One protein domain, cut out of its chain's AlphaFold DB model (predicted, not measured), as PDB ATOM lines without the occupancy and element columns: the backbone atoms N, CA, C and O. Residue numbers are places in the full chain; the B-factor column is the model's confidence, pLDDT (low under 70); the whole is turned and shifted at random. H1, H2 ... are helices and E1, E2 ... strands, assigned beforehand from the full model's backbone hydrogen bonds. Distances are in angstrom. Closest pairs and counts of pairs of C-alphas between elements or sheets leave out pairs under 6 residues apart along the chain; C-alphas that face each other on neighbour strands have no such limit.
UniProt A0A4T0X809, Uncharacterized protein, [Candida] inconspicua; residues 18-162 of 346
ATOM      1  N   LEU A  18     167.693 151.275 191.375       92.44
ATOM      2  CA  LEU A  18     168.214 150.829 190.087       92.44
ATOM      3  C   LEU A  18     168.229 151.985 189.079       92.44
ATOM      4  O   LEU A  18     169.234 152.228 188.413       92.44
ATOM      5  N   SER A  19     167.146 152.760 189.040       95.19
ATOM      6  CA  SER A  19     167.007 153.937 188.177       95.19
ATOM      7  C   SER A  19     168.056 155.017 188.475       95.19
ATOM      8  O   SER A  19     168.582 155.657 187.563       95.19
ATOM      9  N   THR A  20     168.405 155.200 189.752       94.75
ATOM     10  CA  THR A  20     169.447 156.140 190.191       94.75
ATOM     11  C   THR A  20     170.833 155.653 189.801       94.75
ATOM     12  O   THR A  20     171.618 156.447 189.290       94.75
ATOM     13  N   GLN A  21     171.127 154.363 189.978       92.56
ATOM     14  CA  GLN A  21     172.400 153.769 189.556       92.56
ATOM     15  C   GLN A  21     172.598 153.887 188.040       92.56
ATOM     16  O   GLN A  21     173.656 154.317 187.584       92.56
ATOM     17  N   PHE A  22     171.558 153.586 187.259       94.06
ATOM     18  CA  PHE A  22     171.584 153.753 185.808       94.06
ATOM     19  C   PHE A  22     171.823 155.212 185.404       94.06
ATOM     20  O   PHE A  22     172.682 155.494 184.571       94.06
ATOM     21  N   TYR A  23     171.118 156.158 186.032       94.69
ATOM     22  CA  TYR A  23     171.337 157.582 185.782       94.69
ATOM     23  C   TYR A  23     172.775 158.007 186.120       94.69
ATOM     24  O   TYR A  23     173.429 158.646 185.298       94.69
ATOM     25  N   GLN A  24     173.292 157.615 187.287       92.62
ATOM     26  CA  GLN A  24     174.657 157.927 187.720       92.62
ATOM     27  C   GLN A  24     175.690 157.454 186.697       92.62
ATOM     28  O   GLN A  24     176.507 158.260 186.257       92.62
ATOM     29  N   LEU A  25     175.573 156.209 186.239       91.75
ATOM     30  CA  LEU A  25     176.434 155.602 185.223       91.75
ATOM     31  C   LEU A  25     176.432 156.393 183.906       91.75
ATOM     32  O   LEU A  25     177.487 156.673 183.331       91.75
ATOM     33  N   LEU A  26     175.255 156.831 183.451       91.75
ATOM     34  CA  LEU A  26     175.150 157.651 182.242       91.75
ATOM     35  C   LEU A  26     175.708 159.070 182.416       91.75
ATOM     36  O   LEU A  26     176.162 159.665 181.436       91.75
ATOM     37  N   THR A  27     175.671 159.614 183.634       90.31
ATOM     38  CA  THR A  27     176.160 160.969 183.948       90.31
ATOM     39  C   THR A  27     177.608 161.039 184.425       90.31
ATOM     40  O   THR A  27     178.133 162.142 184.596       90.31
ATOM     41  N   ASP A  28     178.260 159.895 184.626       86.81
ATOM     42  CA  ASP A  28     179.656 159.833 185.040       86.81
ATOM     43  C   ASP A  28     180.559 160.494 183.982       86.81
ATOM     44  O   ASP A  28     180.511 160.177 182.789       86.81
ATOM     45  N   ARG A  29     181.365 161.456 184.441       80.19
ATOM     46  CA  ARG A  29     182.247 162.286 183.609       80.19
ATOM     47  C   ARG A  29     183.551 161.592 183.231       80.19
ATOM     48  O   ARG A  29     184.242 162.080 182.342       80.19
ATOM     49  N   SER A  30     183.903 160.500 183.908       80.44
ATOM     50  CA  SER A  30     185.040 159.659 183.524       80.44
ATOM     51  C   SER A  30     184.762 158.878 182.234       80.44
ATOM     52  O   SER A  30     185.691 158.487 181.531       80.44
ATOM     53  N   ASN A  31     183.482 158.710 181.894       80.50
ATOM     54  CA  ASN A  31     183.031 157.959 180.734       80.50
ATOM     55  C   ASN A  31     183.014 158.791 179.455       80.50
ATOM     56  O   ASN A  31     182.794 160.007 179.470       80.50
ATOM     57  N   TYR A  32     183.132 158.109 178.313       75.56
ATOM     58  CA  TYR A  32     182.955 158.764 177.023       75.56
ATOM     59  C   TYR A  32     181.557 159.371 176.884       75.56
ATOM     60  O   TYR A  32     180.552 158.845 177.373       75.56
ATOM     61  N   VAL A  33     181.504 160.518 176.211       78.62
ATOM     62  CA  VAL A  33     180.282 161.310 176.029       78.62
ATOM     63  C   VAL A  33     179.318 160.637 175.053       78.62
ATOM     64  O   VAL A  33     178.105 160.674 175.251       78.62
ATOM     65  N   LEU A  34     179.847 159.999 174.006       80.94
ATOM     66  CA  LEU A  34     179.045 159.237 173.058       80.94
ATOM     67  C   LEU A  34     178.615 157.921 173.708       80.94
ATOM     68  O   LEU A  34     179.408 156.996 173.853       80.94
ATOM     69  N   LYS A  35     177.344 157.837 174.099       88.31
ATOM     70  CA  LYS A  35     176.786 156.650 174.753       88.31
ATOM     71  C   LYS A  35     176.277 155.649 173.717       88.31
ATOM     72  O   LYS A  35     175.591 156.022 172.768       88.31
ATOM     73  N   ARG A  36     176.585 154.365 173.891       91.44
ATOM     74  CA  ARG A  36     175.990 153.237 173.165       91.44
ATOM     75  C   ARG A  36     175.122 152.445 174.124       91.44
ATOM     76  O   ARG A  36     175.608 151.546 174.786       91.44
ATOM     77  N   ILE A  37     173.841 152.790 174.184       96.00
ATOM     78  CA  ILE A  37     172.887 152.045 175.002       96.00
ATOM     79  C   ILE A  37     172.366 150.871 174.175       96.00
ATOM     80  O   ILE A  37     171.819 151.075 173.090       96.00
ATOM     81  N   GLN A  38     172.553 149.659 174.681       96.00
ATOM     82  CA  GLN A  38     172.052 148.426 174.095       96.00
ATOM     83  C   GLN A  38     171.064 147.780 175.056       96.00
ATOM     84  O   GLN A  38     171.375 147.525 176.217       96.00
ATOM     85  N   ILE A  39     169.865 147.521 174.555       96.56
ATOM     86  CA  ILE A  39     168.815 146.807 175.267       96.56
ATOM     87  C   ILE A  39     168.765 145.410 174.671       96.56
ATOM     88  O   ILE A  39     168.473 145.254 173.481       96.56
ATOM     89  N   LEU A  40     169.100 144.408 175.478       96.75
ATOM     90  CA  LEU A  40     169.187 143.015 175.049       96.75
ATOM     91  C   LEU A  40     168.171 142.154 175.813       96.75
ATOM     92  O   LEU A  40     167.867 142.444 176.972       96.75
ATOM     93  N   PRO A  41     167.657 141.068 175.212       97.31
ATOM     94  CA  PRO A  41     166.894 140.069 175.947       97.31
ATOM     95  C   PRO A  41     167.707 139.528 177.124       97.31
ATOM     96  O   PRO A  41     168.884 139.200 176.953       97.31
ATOM     97  N   LYS A  42     167.078 139.359 178.295       96.00
ATOM     98  CA  LYS A  42     167.742 138.829 179.498       96.00
ATOM     99  C   LYS A  42     168.546 137.551 179.234       96.00
ATOM    100  O   LYS A  42     169.664 137.436 179.713       96.00
ATOM    101  N   LYS A  43     168.023 136.642 178.408       96.56
ATOM    102  CA  LYS A  43     168.721 135.409 178.019       96.56
ATOM    103  C   LYS A  43     170.092 135.676 177.378       96.56
ATOM    104  O   LYS A  43     171.058 135.027 177.745       96.56
ATOM    105  N   ILE A  44     170.188 136.655 176.474       96.88
ATOM    106  CA  ILE A  44     171.455 137.012 175.807       96.88
ATOM    107  C   ILE A  44     172.442 137.608 176.812       96.88
ATOM    108  O   ILE A  44     173.632 137.313 176.758       96.88
ATOM    109  N   VAL A  45     171.946 138.435 177.734       96.00
ATOM    110  CA  VAL A  45     172.758 139.016 178.812       96.00
ATOM    111  C   VAL A  45     173.295 137.915 179.727       96.00
ATOM    112  O   VAL A  45     174.478 137.928 180.044       96.00
ATOM    113  N   ASP A  46     172.450 136.961 180.126       95.00
ATOM    114  CA  ASP A  46     172.790 135.858 181.035       95.00
ATOM    115  C   ASP A  46     173.759 134.837 180.393       95.00
ATOM    116  O   ASP A  46     174.598 134.270 181.088       95.00
ATOM    117  N   GLU A  47     173.678 134.620 179.075       96.56
ATOM    118  CA  GLU A  47     174.532 133.678 178.330       96.56
ATOM    119  C   GLU A  47     175.883 134.275 177.889       96.56
ATOM    120  O   GLU A  47     176.772 133.531 177.474       96.56
ATOM    121  N   ASN A  48     176.062 135.600 177.967       96.62
ATOM    122  CA  ASN A  48     177.298 136.268 177.562       96.62
ATOM    123  C   ASN A  48     178.270 136.424 178.756       96.62
ATOM    124  O   ASN A  48     178.008 137.239 179.646       96.62
ATOM    125  N   PRO A  49     179.405 135.698 178.780       96.00
ATOM    126  CA  PRO A  49     180.311 135.683 179.928       96.00
ATOM    127  C   PRO A  49     180.982 137.037 180.190       96.00
ATOM    128  O   PRO A  49     181.162 137.401 181.350       96.00
ATOM    129  N   ASP A  50     181.296 137.809 179.146       94.88
ATOM    130  CA  ASP A  50     181.960 139.110 179.285       94.88
ATOM    131  C   ASP A  50     181.019 140.134 179.934       94.88
ATOM    132  O   ASP A  50     181.398 140.861 180.854       94.88
ATOM    133  N   ILE A  51     179.752 140.145 179.507       94.94
ATOM    134  CA  ILE A  51     178.714 141.002 180.093       94.94
ATOM    135  C   ILE A  51     178.467 140.616 181.557       94.94
ATOM    136  O   ILE A  51     178.389 141.495 182.420       94.94
ATOM    137  N   GLN A  52     178.371 139.315 181.850       95.94
ATOM    138  CA  GLN A  52     178.181 138.821 183.216       95.94
ATOM    139  C   GLN A  52     179.352 139.171 184.131       95.94
ATOM    140  O   GLN A  52     179.135 139.548 185.282       95.94
ATOM    141  N   GLU A  53     180.584 139.101 183.632       95.19
ATOM    142  CA  GLU A  53     181.758 139.472 184.413       95.19
ATOM    143  C   GLU A  53     181.749 140.965 184.770       95.19
ATOM    144  O   GLU A  53     181.969 141.313 185.929       95.19
ATOM    145  N   ILE A  54     181.396 141.848 183.829       93.12
ATOM    146  CA  ILE A  54     181.263 143.290 184.100       93.12
ATOM    147  C   ILE A  54     180.150 143.557 185.129       93.12
ATOM    148  O   ILE A  54     180.343 144.324 186.076       93.12
ATOM    149  N   ILE A  55     178.990 142.909 184.980       93.56
ATOM    150  CA  ILE A  55     177.867 142.990 185.935       93.56
ATOM    151  C   ILE A  55     178.320 142.551 187.334       93.56
ATOM    152  O   ILE A  55     178.054 143.233 188.324       93.56
ATOM    153  N   ARG A  56     179.064 141.443 187.428       92.81
ATOM    154  CA  ARG A  56     179.577 140.899 188.690       92.81
ATOM    155  C   ARG A  56     180.594 141.829 189.352       92.81
ATOM    156  O   ARG A  56     180.516 142.036 190.559       92.81
ATOM    157  N   GLN A  57     181.523 142.390 188.579       89.69
ATOM    158  CA  GLN A  57     182.555 143.306 189.076       89.69
ATOM    159  C   GLN A  57     181.971 144.630 189.569       89.69
ATOM    160  O   GLN A  57     182.390 145.150 190.602       89.69
ATOM    161  N   THR A  58     180.996 145.175 188.841       84.69
ATOM    162  CA  THR A  58     180.346 146.444 189.199       84.69
ATOM    163  C   THR A  58     179.291 146.274 190.292       84.69
ATOM    164  O   THR A  58     178.962 147.238 190.984       84.69
ATOM    165  N   GLY A  59     178.745 145.064 190.456       85.19
ATOM    166  CA  GLY A  59     177.617 144.792 191.349       85.19
ATOM    167  C   GLY A  59     176.312 145.459 190.893       85.19
ATOM    168  O   GLY A  59     175.391 145.617 191.697       85.19
ATOM    169  N   LEU A  60     176.238 145.887 189.629       86.81
ATOM    170  CA  LEU A  60     175.081 146.545 189.024       86.81
ATOM    171  C   LEU A  60     174.358 145.573 188.090       86.81
ATOM    172  O   LEU A  60     174.999 144.775 187.422       86.81
ATOM    173  N   GLU A  61     173.037 145.704 187.929       91.56
ATOM    174  CA  GLU A  61     172.290 144.966 186.884       91.56
ATOM    175  C   GLU A  61     172.524 145.528 185.456       91.56
ATOM    176  O   GLU A  61     171.736 145.291 184.540       91.56
ATOM    177  N   VAL A  62     173.578 146.324 185.268       92.25
ATOM    178  CA  VAL A  62     173.908 147.051 184.038       92.25
ATOM    179  C   VAL A  62     175.391 146.857 183.761       92.25
ATOM    180  O   VAL A  62     176.213 147.171 184.620       92.25
ATOM    181  N   ALA A  63     175.739 146.387 182.563       93.25
ATOM    182  CA  ALA A  63     177.133 146.354 182.133       93.25
ATOM    183  C   ALA A  63     177.507 147.690 181.492       93.25
ATOM    184  O   ALA A  63     176.728 148.262 180.727       93.25
ATOM    185  N   SER A  64     178.699 148.187 181.799       93.12
ATOM    186  CA  SER A  64     179.169 149.472 181.303       93.12
ATOM    187  C   SER A  64     180.671 149.470 181.094       93.12
ATOM    188  O   SER A  64     181.424 149.064 181.977       93.12
ATOM    189  N   VAL A  65     181.095 149.906 179.909       92.44
ATOM    190  CA  VAL A  65     182.498 149.877 179.496       92.44
ATOM    191  C   VAL A  65     182.805 151.016 178.526       92.44
ATOM    192  O   VAL A  65     181.975 151.410 177.711       92.44
ATOM    193  N   ASN A  66     184.008 151.579 178.623       89.00
ATOM    194  CA  ASN A  66     184.528 152.492 177.609       89.00
ATOM    195  C   ASN A  66     185.198 151.660 176.510       89.00
ATOM    196  O   ASN A  66     186.199 150.997 176.761       89.00
ATOM    197  N   ASP A  67     184.644 151.695 175.303       85.12
ATOM    198  CA  ASP A  67     185.249 151.103 174.117       85.12
ATOM    199  C   ASP A  67     186.262 152.094 173.534       85.12
ATOM    200  O   ASP A  67     185.908 153.090 172.898       85.12
ATOM    201  N   ASP A  68     187.541 151.824 173.782       83.19
ATOM    202  CA  ASP A  68     188.649 152.650 173.309       83.19
ATOM    203  C   ASP A  68     188.821 152.630 171.784       83.19
ATOM    204  O   ASP A  68     189.353 153.595 171.233       83.19
ATOM    205  N   LEU A  69     188.359 151.581 171.090       82.19
ATOM    206  CA  LEU A  69     188.471 151.488 169.630       82.19
ATOM    207  C   LEU A  69     187.506 152.450 168.943       82.19
ATOM    208  O   LEU A  69     187.854 153.089 167.951       82.19
ATOM    209  N   THR A  70     186.284 152.543 169.459       78.56
ATOM    210  CA  THR A  70     185.231 153.373 168.865       78.56
ATOM    211  C   THR A  70     185.051 154.723 169.557       78.56
ATOM    212  O   THR A  70     184.388 155.608 169.012       78.56
ATOM    213  N   GLY A  71     185.621 154.896 170.754       81.75
ATOM    214  CA  GLY A  71     185.395 156.064 171.604       81.75
ATOM    215  C   GLY A  71     183.969 156.134 172.158       81.75
ATOM    216  O   GLY A  71     183.509 157.219 172.532       81.75
ATOM    217  N   TYR A  72     183.242 155.010 172.179       85.94
ATOM    218  CA  TYR A  72     181.901 154.920 172.752       85.94
ATOM    219  C   TYR A  72     181.946 154.444 174.196       85.94
ATOM    220  O   TYR A  72     182.706 153.561 174.565       85.94
ATOM    221  N   HIS A  73     181.062 154.992 175.017       89.94
ATOM    222  CA  HIS A  73     180.730 154.385 176.292       89.94
ATOM    223  C   HIS A  73     179.567 153.419 176.082       89.94
ATOM    224  O   HIS A  73     178.426 153.858 175.895       89.94
ATOM    225  N   GLU A  74     179.853 152.125 176.060       92.94
ATOM    226  CA  GLU A  74     178.848 151.079 175.918       92.94
ATOM    227  C   GLU A  74     178.139 150.831 177.248       92.94
ATOM    228  O   GLU A  74     178.758 150.753 178.306       92.94
ATOM    229  N   VAL A  75     176.813 150.747 177.184       95.50
ATOM    230  CA  VAL A  75     175.928 150.494 178.318       95.50
ATOM    231  C   VAL A  75     174.933 149.441 177.882       95.50
ATOM    232  O   VAL A  75     174.075 149.707 177.041       95.50
ATOM    233  N   VAL A  76     175.041 148.249 178.450       96.62
ATOM    234  CA  VAL A  76     174.173 147.123 178.122       96.62
ATOM    235  C   VAL A  76     173.217 146.884 179.280       96.62
ATOM    236  O   VAL A  76     173.635 146.696 180.423       96.62
ATOM    237  N   ILE A  77     171.920 146.892 178.979       96.31
ATOM    238  CA  ILE A  77     170.849 146.609 179.935       96.31
ATOM    239  C   ILE A  77     169.972 145.476 179.417       96.31
ATOM    240  O   ILE A  77     169.686 145.388 178.220       96.31
ATOM    241  N   SER A  78     169.512 144.614 180.324       97.06
ATOM    242  CA  SER A  78     168.497 143.627 179.964       97.06
ATOM    243  C   SER A  78     167.116 144.279 179.843       97.06
ATOM    244  O   SER A  78     166.810 145.256 180.537       97.06
ATOM    245  N   ASP A  79     166.252 143.715 179.004       96.06
ATOM    246  CA  ASP A  79     164.831 144.065 178.935       96.06
ATOM    247  C   ASP A  79     164.127 143.952 180.303       96.06
ATOM    248  O   ASP A  79     163.351 144.831 180.679       96.06
ATOM    249  N   SER A  80     164.456 142.927 181.092       95.62
ATOM    250  CA  SER A  80     163.949 142.739 182.455       95.62
ATOM    251  C   SER A  80     164.369 143.876 183.394       95.62
ATOM    252  O   SER A  80     163.523 144.462 184.071       95.62
ATOM    253  N   THR A  81     165.652 144.242 183.403       95.81
ATOM    254  CA  THR A  81     166.192 145.352 184.209       95.81
ATOM    255  C   THR A  81     165.583 146.687 183.777       95.81
ATOM    256  O   THR A  81     165.167 147.481 184.621       95.81
ATOM    257  N   MET A  82     165.441 146.913 182.469       96.12
ATOM    258  CA  MET A  82     164.743 148.077 181.921       96.12
ATOM    259  C   MET A  82     163.299 148.164 182.439       96.12
ATOM    260  O   MET A  82     162.861 149.232 182.867       96.12
ATOM    261  N   MET A  83     162.568 147.047 182.471       95.31
ATOM    262  CA  MET A  83     161.203 147.019 183.000       95.31
ATOM    263  C   MET A  83     161.130 147.244 184.515       95.31
ATOM    264  O   MET A  83     160.207 147.912 184.975       95.31
ATOM    265  N   LYS A  84     162.102 146.768 185.302       94.69
ATOM    266  CA  LYS A  84     162.185 147.105 186.736       94.69
ATOM    267  C   LYS A  84     162.350 148.614 186.942       94.69
ATOM    268  O   LYS A  84     161.604 149.209 187.715       94.69
ATOM    269  N   MET A  85     163.261 149.245 186.195       95.69
ATOM    270  CA  MET A  85     163.455 150.700 186.235       95.69
ATOM    271  C   MET A  85     162.189 151.464 185.830       95.69
ATOM    272  O   MET A  85     161.847 152.476 186.445       95.69
ATOM    273  N   PHE A  86     161.456 150.967 184.825       95.75
ATOM    274  CA  PHE A  86     160.152 151.521 184.457       95.75
ATOM    275  C   PHE A  86     159.193 151.535 185.638       95.75
ATOM    276  O   PHE A  86     158.580 152.561 185.902       95.75
ATOM    277  N   ILE A  87     159.067 150.405 186.338       93.88
ATOM    278  CA  ILE A  87     158.146 150.237 187.464       93.88
ATOM    279  C   ILE A  87     158.494 151.216 188.591       93.88
ATOM    280  O   ILE A  87     157.613 151.963 189.026       93.88
ATOM    281  N   GLU A  88     159.769 151.273 189.003       93.19
ATOM    282  CA  GLU A  88     160.262 152.218 190.021       93.19
ATOM    283  C   GLU A  88     159.845 153.659 189.679       93.19
ATOM    284  O   GLU A  88     159.246 154.378 190.488       93.19
ATOM    285  N   CYS A  89     160.119 154.068 188.440       95.56
ATOM    286  CA  CYS A  89     159.897 155.430 187.985       95.56
ATOM    287  C   CYS A  89     158.420 155.742 187.736       95.56
ATOM    288  O   CYS A  89     157.970 156.847 188.039       95.56
ATOM    289  N   TYR A  90     157.648 154.785 187.221       94.75
ATOM    290  CA  TYR A  90     156.217 154.934 186.978       94.75
ATOM    291  C   TYR A  90     155.461 155.116 188.294       94.75
ATOM    292  O   TYR A  90     154.672 156.059 188.417       94.75
ATOM    293  N   CYS A  91     155.754 154.291 189.308       91.75
ATOM    294  CA  CYS A  91     155.182 154.469 190.641       91.75
ATOM    295  C   CYS A  91     155.522 155.869 191.187       91.75
ATOM    296  O   CYS A  91     154.619 156.571 191.638       91.75
ATOM    297  N   ALA A  92     156.779 156.315 191.091       92.25
ATOM    298  CA  ALA A  92     157.213 157.613 191.616       92.25
ATOM    299  C   ALA A  92     156.650 158.832 190.854       92.25
ATOM    300  O   ALA A  92     156.461 159.901 191.440       92.25
ATOM    301  N   LEU A  93     156.388 158.708 189.548       92.12
ATOM    302  CA  LEU A  93     155.911 159.829 188.733       92.12
ATOM    303  C   LEU A  93     154.381 159.950 188.703       92.12
ATOM    304  O   LEU A  93     153.874 161.074 188.634       92.12
ATOM    305  N   TYR A  94     153.663 158.823 188.750       92.31
ATOM    306  CA  TYR A  94     152.213 158.770 188.516       92.31
ATOM    307  C   TYR A  94     151.388 158.339 189.722       92.31
ATOM    308  O   TYR A  94     150.305 158.880 189.926       92.31
ATOM    309  N   LEU A  95     151.866 157.369 190.503       89.62
ATOM    310  CA  LEU A  95     151.050 156.732 191.545       89.62
ATOM    311  C   LEU A  95     151.326 157.306 192.936       89.62
ATOM    312  O   LEU A  95     150.407 157.485 193.728       89.62
ATOM    313  N   LYS A  96     152.585 157.646 193.217       88.12
ATOM    314  CA  LYS A  96     153.045 158.310 194.442       88.12
ATOM    315  C   LYS A  96     153.912 159.513 194.054       88.12
ATOM    316  O   LYS A  96     155.134 159.417 194.143       88.12
ATOM    317  N   PRO A  97     153.301 160.612 193.564       81.19
ATOM    318  CA  PRO A  97     154.036 161.726 192.983       81.19
ATOM    319  C   PRO A  97     155.053 162.313 193.963       81.19
ATOM    320  O   PRO A  97     154.699 162.792 195.039       81.19
ATOM    321  N   ILE A  98     156.318 162.291 193.562       88.62
ATOM    322  CA  ILE A  98     157.429 162.897 194.301       88.62
ATOM    323  C   ILE A  98     157.536 164.416 194.042       88.62
ATOM    324  O   ILE A  98     157.003 164.906 193.035       88.62
ATOM    325  N   PRO A  99     158.251 165.174 194.901       91.25
ATOM    326  CA  PRO A  99     158.538 166.593 194.674       91.25
ATOM    327  C   PRO A  99     159.227 166.856 193.328       91.25
ATOM    328  O   PRO A  99     159.984 166.017 192.831       91.25
ATOM    329  N   MET A 100     158.997 168.038 192.746       89.44
ATOM    330  CA  MET A 100     159.483 168.405 191.406       89.44
ATOM    331  C   MET A 100     161.003 168.230 191.260       89.44
ATOM    332  O   MET A 100     161.490 167.792 190.218       89.44
ATOM    333  N   GLU A 101     161.756 168.513 192.316       88.38
ATOM    334  CA  GLU A 101     163.214 168.435 192.383       88.38
ATOM    335  C   GLU A 101     163.730 167.012 192.143       88.38
ATOM    336  O   GLU A 101     164.818 166.835 191.592       88.38
ATOM    337  N   GLN A 102     162.923 166.012 192.507       90.50
ATOM    338  CA  GLN A 102     163.243 164.591 192.400       90.50
ATOM    339  C   GLN A 102     162.727 163.966 191.093       90.50
ATOM    340  O   GLN A 102     163.081 162.837 190.768       90.50
ATOM    341  N   THR A 103     161.934 164.696 190.296       94.31
ATOM    342  CA  THR A 103     161.314 164.164 189.063       94.31
ATOM    343  C   THR A 103     162.294 163.902 187.919       94.31
ATOM    344  O   THR A 103     161.918 163.250 186.946       94.31
ATOM    345  N   LEU A 104     163.540 164.377 188.023       95.19
ATOM    346  CA  LEU A 104     164.537 164.275 186.957       95.19
ATOM    347  C   LEU A 104     164.798 162.821 186.538       95.19
ATOM    348  O   LEU A 104     164.655 162.492 185.361       95.19
ATOM    349  N   ILE A 105     165.163 161.966 187.500       96.12
ATOM    350  CA  ILE A 105     165.521 160.565 187.240       96.12
ATOM    351  C   ILE A 105     164.299 159.791 186.729       96.12
ATOM    352  O   ILE A 105     164.400 159.215 185.643       96.12
ATOM    353  N   PRO A 106     163.122 159.839 187.393       96.81
ATOM    354  CA  PRO A 106     161.953 159.128 186.897       96.81
ATOM    355  C   PRO A 106     161.523 159.540 185.500       96.81
ATOM    356  O   PRO A 106     161.215 158.682 184.679       96.81
ATOM    357  N   ALA A 107     161.540 160.839 185.195       97.50
ATOM    358  CA  ALA A 107     161.163 161.303 183.871       97.50
ATOM    359  C   ALA A 107     162.157 160.831 182.796       97.50
ATOM    360  O   ALA A 107     161.732 160.390 181.732       97.50
ATOM    361  N   ILE A 108     163.465 160.869 183.070       96.94
ATOM    362  CA  ILE A 108     164.493 160.379 182.138       96.94
ATOM    363  C   ILE A 108     164.359 158.875 181.891       96.94
ATOM    364  O   ILE A 108     164.466 158.435 180.749       96.94
ATOM    365  N   VAL A 109     164.115 158.080 182.927       96.88
ATOM    366  CA  VAL A 109     163.986 156.623 182.791       96.88
ATOM    367  C   VAL A 109     162.681 156.240 182.096       96.88
ATOM    368  O   VAL A 109     162.700 155.415 181.188       96.88
ATOM    369  N   ILE A 110     161.556 156.877 182.439       97.38
ATOM    370  CA  ILE A 110     160.275 156.652 181.751       97.38
ATOM    371  C   ILE A 110     160.429 156.907 180.249       97.38
ATOM    372  O   ILE A 110     159.999 156.094 179.435       97.38
ATOM    373  N   LEU A 111     161.126 157.980 179.870       97.81
ATOM    374  CA  LEU A 111     161.331 158.334 178.467       97.81
ATOM    375  C   LEU A 111     162.216 157.366 177.675       97.81
ATOM    376  O   LEU A 111     162.150 157.389 176.448       97.81
ATOM    377  N   LEU A 112     162.985 156.491 178.326       96.69
ATOM    378  CA  LEU A 112     163.672 155.396 177.637       96.69
ATOM    379  C   LEU A 112     162.683 154.359 177.081       96.69
ATOM    380  O   LEU A 112     163.004 153.679 176.112       96.69
ATOM    381  N   ILE A 113     161.494 154.223 177.674       95.50
ATOM    382  CA  ILE A 113     160.564 153.109 177.418       95.50
ATOM    383  C   ILE A 113     159.265 153.611 176.793       95.50
ATOM    384  O   ILE A 113     158.771 153.030 175.824       95.50
ATOM    385  N   THR A 114     158.742 154.724 177.308       96.19
ATOM    386  CA  THR A 114     157.579 155.450 176.793       96.19
ATOM    387  C   THR A 114     158.017 156.829 176.284       96.19
ATOM    388  O   THR A 114     157.683 157.872 176.845       96.19
ATOM    389  N   PRO A 115     158.746 156.885 175.160       96.12
ATOM    390  CA  PRO A 115     159.408 158.102 174.686       96.12
ATOM    391  C   PRO A 115     158.443 159.181 174.158       96.12
ATOM    392  O   PRO A 115     158.873 160.281 173.808       96.12
ATOM    393  N   ASN A 116     157.146 158.871 174.071       94.56
ATOM    394  CA  ASN A 116     156.067 159.798 173.712       94.56
ATOM    395  C   ASN A 116     155.231 160.226 174.931       94.56
ATOM    396  O   ASN A 116     154.186 160.856 174.775       94.56
ATOM    397  N   ASP A 117     155.662 159.882 176.146       97.06
ATOM    398  CA  ASP A 117     154.969 160.261 177.369       97.06
ATOM    399  C   ASP A 117     155.059 161.778 177.599       97.06
ATOM    400  O   ASP A 117     156.067 162.332 178.045       97.06
ATOM    401  N   THR A 118     153.964 162.470 177.283       95.25
ATOM    402  CA  THR A 118     153.902 163.931 177.381       95.25
ATOM    403  C   THR A 118     154.005 164.444 178.814       95.25
ATOM    404  O   THR A 118     154.474 165.566 179.012       95.25
ATOM    405  N   THR A 119     153.610 163.654 179.815       95.06
ATOM    406  CA  THR A 119     153.703 164.047 181.224       95.06
ATOM    407  C   THR A 119     155.148 163.978 181.690       95.06
ATOM    408  O   THR A 119     155.643 164.955 182.261       95.06
ATOM    409  N   ALA A 120     155.854 162.892 181.368       97.06
ATOM    410  CA  ALA A 120     157.284 162.776 181.635       97.06
ATOM    411  C   ALA A 120     158.085 163.879 180.919       97.06
ATOM    412  O   ALA A 120     158.894 164.550 181.557       97.06
ATOM    413  N   ILE A 121     157.793 164.170 179.642       97.44
ATOM    414  CA  ILE A 121     158.430 165.278 178.901       97.44
ATOM    415  C   ILE A 121     158.183 166.625 179.585       97.44
ATOM    416  O   ILE A 121     159.115 167.417 179.731       97.44
ATOM    417  N   LYS A 122     156.939 166.912 179.992       95.88
ATOM    418  CA  LYS A 122     156.587 168.178 180.651       95.88
ATOM    419  C   LYS A 122     157.334 168.341 181.972       95.88
ATOM    420  O   LYS A 122     157.934 169.395 182.177       95.88
ATOM    421  N   LYS A 123     157.338 167.313 182.828       95.75
ATOM    422  CA  LYS A 123     158.039 167.333 184.122       95.75
ATOM    423  C   LYS A 123     159.552 167.462 183.939       95.75
ATOM    424  O   LYS A 123     160.163 168.330 184.555       95.75
ATOM    425  N   LEU A 124     160.137 166.695 183.015       96.81
ATOM    426  CA  LEU A 124     161.556 166.809 182.672       96.81
ATOM    427  C   LEU A 124     161.903 168.224 182.198       96.81
ATOM    428  O   LEU A 124     162.851 168.830 182.690       96.81
ATOM    429  N   TRP A 125     161.119 168.783 181.274       95.75
ATOM    430  CA  TRP A 125     161.372 170.125 180.757       95.75
ATOM    431  C   TRP A 125     161.217 171.204 181.833       95.75
ATOM    432  O   TRP A 125     162.040 172.113 181.897       95.75
ATOM    433  N   GLN A 126     160.208 171.102 182.704       94.62
ATOM    434  CA  GLN A 126     160.053 171.994 183.856       94.62
ATOM    435  C   GLN A 126     161.284 171.940 184.758       94.62
ATOM    436  O   GLN A 126     161.857 172.986 185.056       94.62
ATOM    437  N   ARG A 127     161.751 170.735 185.105       94.62
ATOM    438  CA  ARG A 127     162.951 170.564 185.922       94.62
ATOM    439  C   ARG A 127     164.184 171.176 185.263       94.62
ATOM    440  O   ARG A 127     164.911 171.904 185.926       94.62
ATOM    441  N   ILE A 128     164.380 170.953 183.964       93.75
ATOM    442  CA  ILE A 128     165.503 171.514 183.195       93.75
ATOM    443  C   ILE A 128     165.474 173.043 183.162       93.75
ATOM    444  O   ILE A 128     166.529 173.673 183.189       93.75
ATOM    445  N   ARG A 129     164.292 173.669 183.112       90.50
ATOM    446  CA  ARG A 129     164.178 175.137 183.154       90.50
ATOM    447  C   ARG A 129     164.601 175.730 184.495       90.50
ATOM    448  O   ARG A 129     165.013 176.880 184.509       90.50
ATOM    449  N   CYS A 130     164.522 174.958 185.576       89.50
ATOM    450  CA  CYS A 130     165.021 175.354 186.892       89.50
ATOM    451  C   CYS A 130     166.538 175.144 187.050       89.50
ATOM    452  O   CYS A 130     167.095 175.543 188.069       89.50
ATOM    453  N   LEU A 131     167.203 174.489 186.090       88.25
ATOM    454  CA  LEU A 131     168.653 174.313 186.108       88.25
ATOM    455  C   LEU A 131     169.316 175.554 185.502       88.25
ATOM    456  O   LEU A 131     169.154 175.845 184.313       88.25
ATOM    457  N   ASN A 132     170.085 176.251 186.338       80.62
ATOM    458  CA  ASN A 132     170.778 177.493 185.988       80.62
ATOM    459  C   ASN A 132     172.223 177.273 185.520       80.62
ATOM    460  O   ASN A 132     172.907 178.237 185.205       80.62
ATOM    461  N   ASP A 133     172.693 176.023 185.456       80.75
ATOM    462  CA  ASP A 133     174.072 175.675 185.093       80.75
ATOM    463  C   ASP A 133     174.119 174.674 183.919       80.75
ATOM    464  O   ASP A 133     173.449 173.633 183.960       80.75
ATOM    465  N   LYS A 134     174.948 174.955 182.891       82.31
ATOM    466  CA  LYS A 134     175.207 174.039 181.758       82.31
ATOM    467  C   LYS A 134     175.617 172.674 182.258       82.31
ATOM    468  O   LYS A 134     175.173 171.677 181.701       82.31
ATOM    469  N   ILE A 135     176.430 172.619 183.308       82.12
ATOM    470  CA  ILE A 135     176.984 171.386 183.859       82.12
ATOM    471  C   ILE A 135     175.880 170.425 184.313       82.12
ATOM    472  O   ILE A 135     176.063 169.212 184.252       82.12
ATOM    473  N   GLN A 136     174.721 170.943 184.726       86.62
ATOM    474  CA  GLN A 136     173.581 170.125 185.144       86.62
ATOM    475  C   GLN A 136     172.692 169.714 183.962       86.62
ATOM    476  O   GLN A 136     172.095 168.640 183.975       86.62
ATOM    477  N   VAL A 137     172.608 170.547 182.920       90.69
ATOM    478  CA  VAL A 137     171.792 170.279 181.721       90.69
ATOM    479  C   VAL A 137     172.509 169.342 180.743       90.69
ATOM    480  O   VAL A 137     171.880 168.525 180.070       90.69
ATOM    481  N   LEU A 138     173.831 169.448 180.660       90.00
ATOM    482  CA  LEU A 138     174.668 168.755 179.691       90.00
ATOM    483  C   LEU A 138     174.609 167.215 179.805       90.00
ATOM    484  O   LEU A 138     174.447 166.565 178.771       90.00
ATOM    485  N   PRO A 139     174.629 166.597 181.004       91.19
ATOM    486  CA  PRO A 139     174.451 165.152 181.128       91.19
ATOM    487  C   PRO A 139     173.104 164.677 180.575       91.19
ATOM    488  O   PRO A 139     173.041 163.651 179.904       91.19
ATOM    489  N   ILE A 140     172.033 165.455 180.772       95.38
ATOM    490  CA  ILE A 140     170.695 165.137 180.250       95.38
ATOM    491  C   ILE A 140     170.710 165.144 178.718       95.38
ATOM    492  O   ILE A 140     170.138 164.262 178.078       95.38
ATOM    493  N   PHE A 141     171.393 166.122 178.121       95.81
ATOM    494  CA  PHE A 141     171.579 166.190 176.677       95.81
ATOM    495  C   PHE A 141     172.304 164.949 176.135       95.81
ATOM    496  O   PHE A 141     171.856 164.361 175.147       95.81
ATOM    497  N   PHE A 142     173.363 164.490 176.805       94.56
ATOM    498  CA  PHE A 142     174.081 163.284 176.393       94.56
ATOM    499  C   PHE A 142     173.276 162.002 176.588       94.56
ATOM    500  O   PHE A 142     173.254 161.171 175.681       94.56
ATOM    501  N   ILE A 143     172.537 161.881 177.695       96.19
ATOM    502  CA  ILE A 143     171.602 160.772 177.923       96.19
ATOM    503  C   ILE A 143     170.594 160.673 176.774       96.19
ATOM    504  O   ILE A 143     170.440 159.604 176.185       96.19
ATOM    505  N   LEU A 144     169.954 161.788 176.395       97.56
ATOM    506  CA  LEU A 144     169.008 161.784 175.277       97.56
ATOM    507  C   LEU A 144     169.675 161.424 173.947       97.56
ATOM    508  O   LEU A 144     169.068 160.725 173.141       97.56
ATOM    509  N   GLY A 145     170.919 161.849 173.712       97.06
ATOM    510  CA  GLY A 145     171.674 161.404 172.538       97.06
ATOM    511  C   GLY A 145     171.928 159.890 172.537       97.06
ATOM    512  O   GLY A 145     171.780 159.242 171.501       97.06
ATOM    513  N   GLY A 146     172.215 159.307 173.704       96.38
ATOM    514  CA  GLY A 146     172.298 157.858 173.888       96.38
ATOM    515  C   GLY A 146     170.976 157.147 173.592       96.38
ATOM    516  O   GLY A 146     170.966 156.148 172.882       96.38
ATOM    517  N   TYR A 147     169.849 157.688 174.062       97.69
ATOM    518  CA  TYR A 147     168.511 157.146 173.777       97.69
ATOM    519  C   TYR A 147     168.159 157.212 172.290       97.69
ATOM    520  O   TYR A 147     167.560 156.296 171.742       97.69
ATOM    521  N   LEU A 148     168.540 158.296 171.617       98.00
ATOM    522  CA  LEU A 148     168.248 158.504 170.200       98.00
ATOM    523  C   LEU A 148     169.155 157.695 169.265       98.00
ATOM    524  O   LEU A 148     168.901 157.667 168.064       98.00
ATOM    525  N   SER A 149     170.193 157.047 169.798       95.69
ATOM    526  CA  SER A 149     171.147 156.209 169.060       95.69
ATOM    527  C   SER A 149     171.262 154.783 169.620       95.69
ATOM    528  O   SER A 149     172.201 154.058 169.278       95.69
ATOM    529  N   CYS A 150     170.318 154.382 170.478       96.56
ATOM    530  CA  CYS A 150     170.209 153.017 170.983       96.56
ATOM    531  C   CYS A 150     169.564 152.090 169.945       96.56
ATOM    532  O   CYS A 150     168.944 152.569 168.991       96.56
ATOM    533  N   ASN A 151     169.671 150.781 170.190       96.56
ATOM    534  CA  ASN A 151     169.083 149.706 169.380       96.56
ATOM    535  C   ASN A 151     167.576 149.476 169.637       96.56
ATOM    536  O   ASN A 151     166.982 148.529 169.114       96.56
ATOM    537  N   TYR A 152     166.939 150.306 170.471       96.00
ATOM    538  CA  TYR A 152     165.519 150.195 170.785       96.00
ATOM    539  C   TYR A 152     164.688 151.156 169.930       96.00
ATOM    540  O   TYR A 152     164.539 152.343 170.236       96.00
ATOM    541  N   ASP A 153     164.099 150.603 168.866       93.38
ATOM    542  CA  ASP A 153     163.457 151.349 167.774       93.38
ATOM    543  C   ASP A 153     162.412 152.369 168.249       93.38
ATOM    544  O   ASP A 153     162.383 153.502 167.768       93.38
ATOM    545  N   LYS A 154     161.584 152.007 169.243       94.94
ATOM    546  CA  LYS A 154     160.527 152.894 169.762       94.94
ATOM    547  C   LYS A 154     161.091 154.216 170.284       94.94
ATOM    548  O   LYS A 154     160.481 155.266 170.081       94.94
ATOM    549  N   THR A 155     162.243 154.158 170.942       95.44
ATOM    550  CA  THR A 155     162.909 155.310 171.564       95.44
ATOM    551  C   THR A 155     163.747 156.062 170.549       95.44
ATOM    552  O   THR A 155     163.610 157.280 170.420       95.44
ATOM    553  N   ASN A 156     164.509 155.328 169.743       96.38
ATOM    554  CA  ASN A 156     165.315 155.862 168.654       96.38
ATOM    555  C   ASN A 156     164.481 156.670 167.629       96.38
ATOM    556  O   ASN A 156     164.877 157.758 167.196       96.38
ATOM    557  N   LYS A 157     163.276 156.194 167.286       95.94
ATOM    558  CA  LYS A 157     162.348 156.845 166.344       95.94
ATOM    559  C   LYS A 157     161.308 157.753 167.010       95.94
ATOM    560  O   LYS A 157     160.317 158.120 166.381       95.94
ATOM    561  N   SER A 158     161.503 158.168 168.262       97.31
ATOM    562  CA  SER A 158     160.558 159.078 168.920       97.31
ATOM    563  C   SER A 158     160.700 160.520 168.434       97.31
ATOM    564  O   SER A 158     161.666 161.223 168.745       97.31
ATOM    565  N   SER A 159     159.674 161.010 167.738       96.88
ATOM    566  CA  SER A 159     159.585 162.419 167.334       96.88
ATOM    567  C   SER A 159     159.653 163.385 168.526       96.88
ATOM    568  O   SER A 159     160.259 164.459 168.437       96.88
ATOM    569  N   CYS A 160     159.071 162.996 169.663       97.12
ATOM    570  CA  CYS A 160     159.060 163.771 170.893       97.12
ATOM    571  C   CYS A 160     160.466 163.925 171.483       97.12
ATOM    572  O   CYS A 160     160.852 165.042 171.840       97.12
ATOM    573  N   LEU A 161     161.254 162.845 171.516       97.69
ATOM    574  CA  LEU A 161     162.633 162.886 172.004       97.69
ATOM    575  C   LEU A 161     163.554 163.667 171.072       97.69
ATOM    576  O   LEU A 161     164.309 164.510 171.553       97.69
ATOM    577  N   TRP A 162     163.439 163.495 169.753       98.06
ATOM    578  CA  TRP A 162     164.195 164.311 168.795       98.06
ATOM    579  C   TRP A 162     163.907 165.806 168.956       98.06
ATOM    580  O   TRP A 162     164.808 166.645 168.879       98.06
TER     581      TRP A 162
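This is residues 18 to 162 of the 346 residues of an uncharacterized protein of [Candida] inconspicua (UniProt A0A4T0X809). A cluster of crossed helices, H1 and H4 to H7 with H5 in its middle, packs beside a small three-stranded sheet at one end of the domain, with H1 over one face of the sheet and H2 and H3 over the other. The short helices H8 and H9, the last two of the printed part, pack by the end of H7, at its residues 144 to 148. The printed part has 145 residues with nine named helices and three named strands, in the order H1 E1 H2 H3 E2 E3 H4 H5 H6 H7 H8 H9; the sheet, E1 E3 E2, is mixed and the class is mostly helix. It is compact, with a radius of gyration of the C-alphas of 14.8 A and spans of 41 by 31 by 28 A.

H1, residues 18 to 27, begins at C-alpha 18 (168.214, 150.829, 190.087). E1 is residues 35 to 40, H2 42 to 47, H3 49 to 58, E2 62 to 67 and E3 72 to 78, 19.0 A long. H4, residues 79 to 95, is the longest helix at 22.6 A and begins at C-alpha 79 (164.831, 144.065, 178.935). H5 is residues 104 to 113, H6 118 to 129, 16.3 A, and H7 134 to 148, 20.6 A. H8 is residues 153 to 156, and H9, 159 to 162, ends at C-alpha 162 (164.195, 164.311, 168.795).

H1 is on the sheet at a height of 10.2 A, along the strands, at 7 degrees to E3 on the local plane. E1 and E3 are parallel, with N 36 and O 73 2.8 A apart, within hydrogen-bond range. H2 and H3 are on the opposite face from H1. The hairpin E2 and E3 is antiparallel, with N 65 and O 74 at 3.0 A, also within hydrogen-bond range. H4 only grazes the sheet with residues 79 to 84. The hub H5 touches H4 at a steep tilt of 50 degrees, opposite ways, closest at the C-alphas of Cys 89 and Pro 106, 4.4 A. H5 and H6 form a helical hairpin, closest at the C-alphas of Ala 107 and Ala 120, 4.7 A. H5 touches H1, about perpendicular at 84 degrees, with the C-alphas of Thr 20 and Ile 105 closest at 6.6 A. H7 is on the same face as H1, over none of the strands. H5 also touches H8, closest at the C-alphas of Leu 112 and Thr 155, 6.1 A. H7 and H9 only just touch, with 3 pairs of C-alphas within 8 A, the closest those of Leu 148 and Trp 162, 7.2 A. Each O i to N i+4 pair is within hydrogen-bond range in H1, H2, H3, H4 and H6, against 5 of 6 in H5 and 9 of 11 in H7; H8 and H9 are too short for such a pair.

The C-alphas farthest apart, those of Glu 47 and Asn 132, are 44.6 A apart. The printed part has no cut and no long link. Its mean pLDDT is 92.6, and no printed residue is under 70.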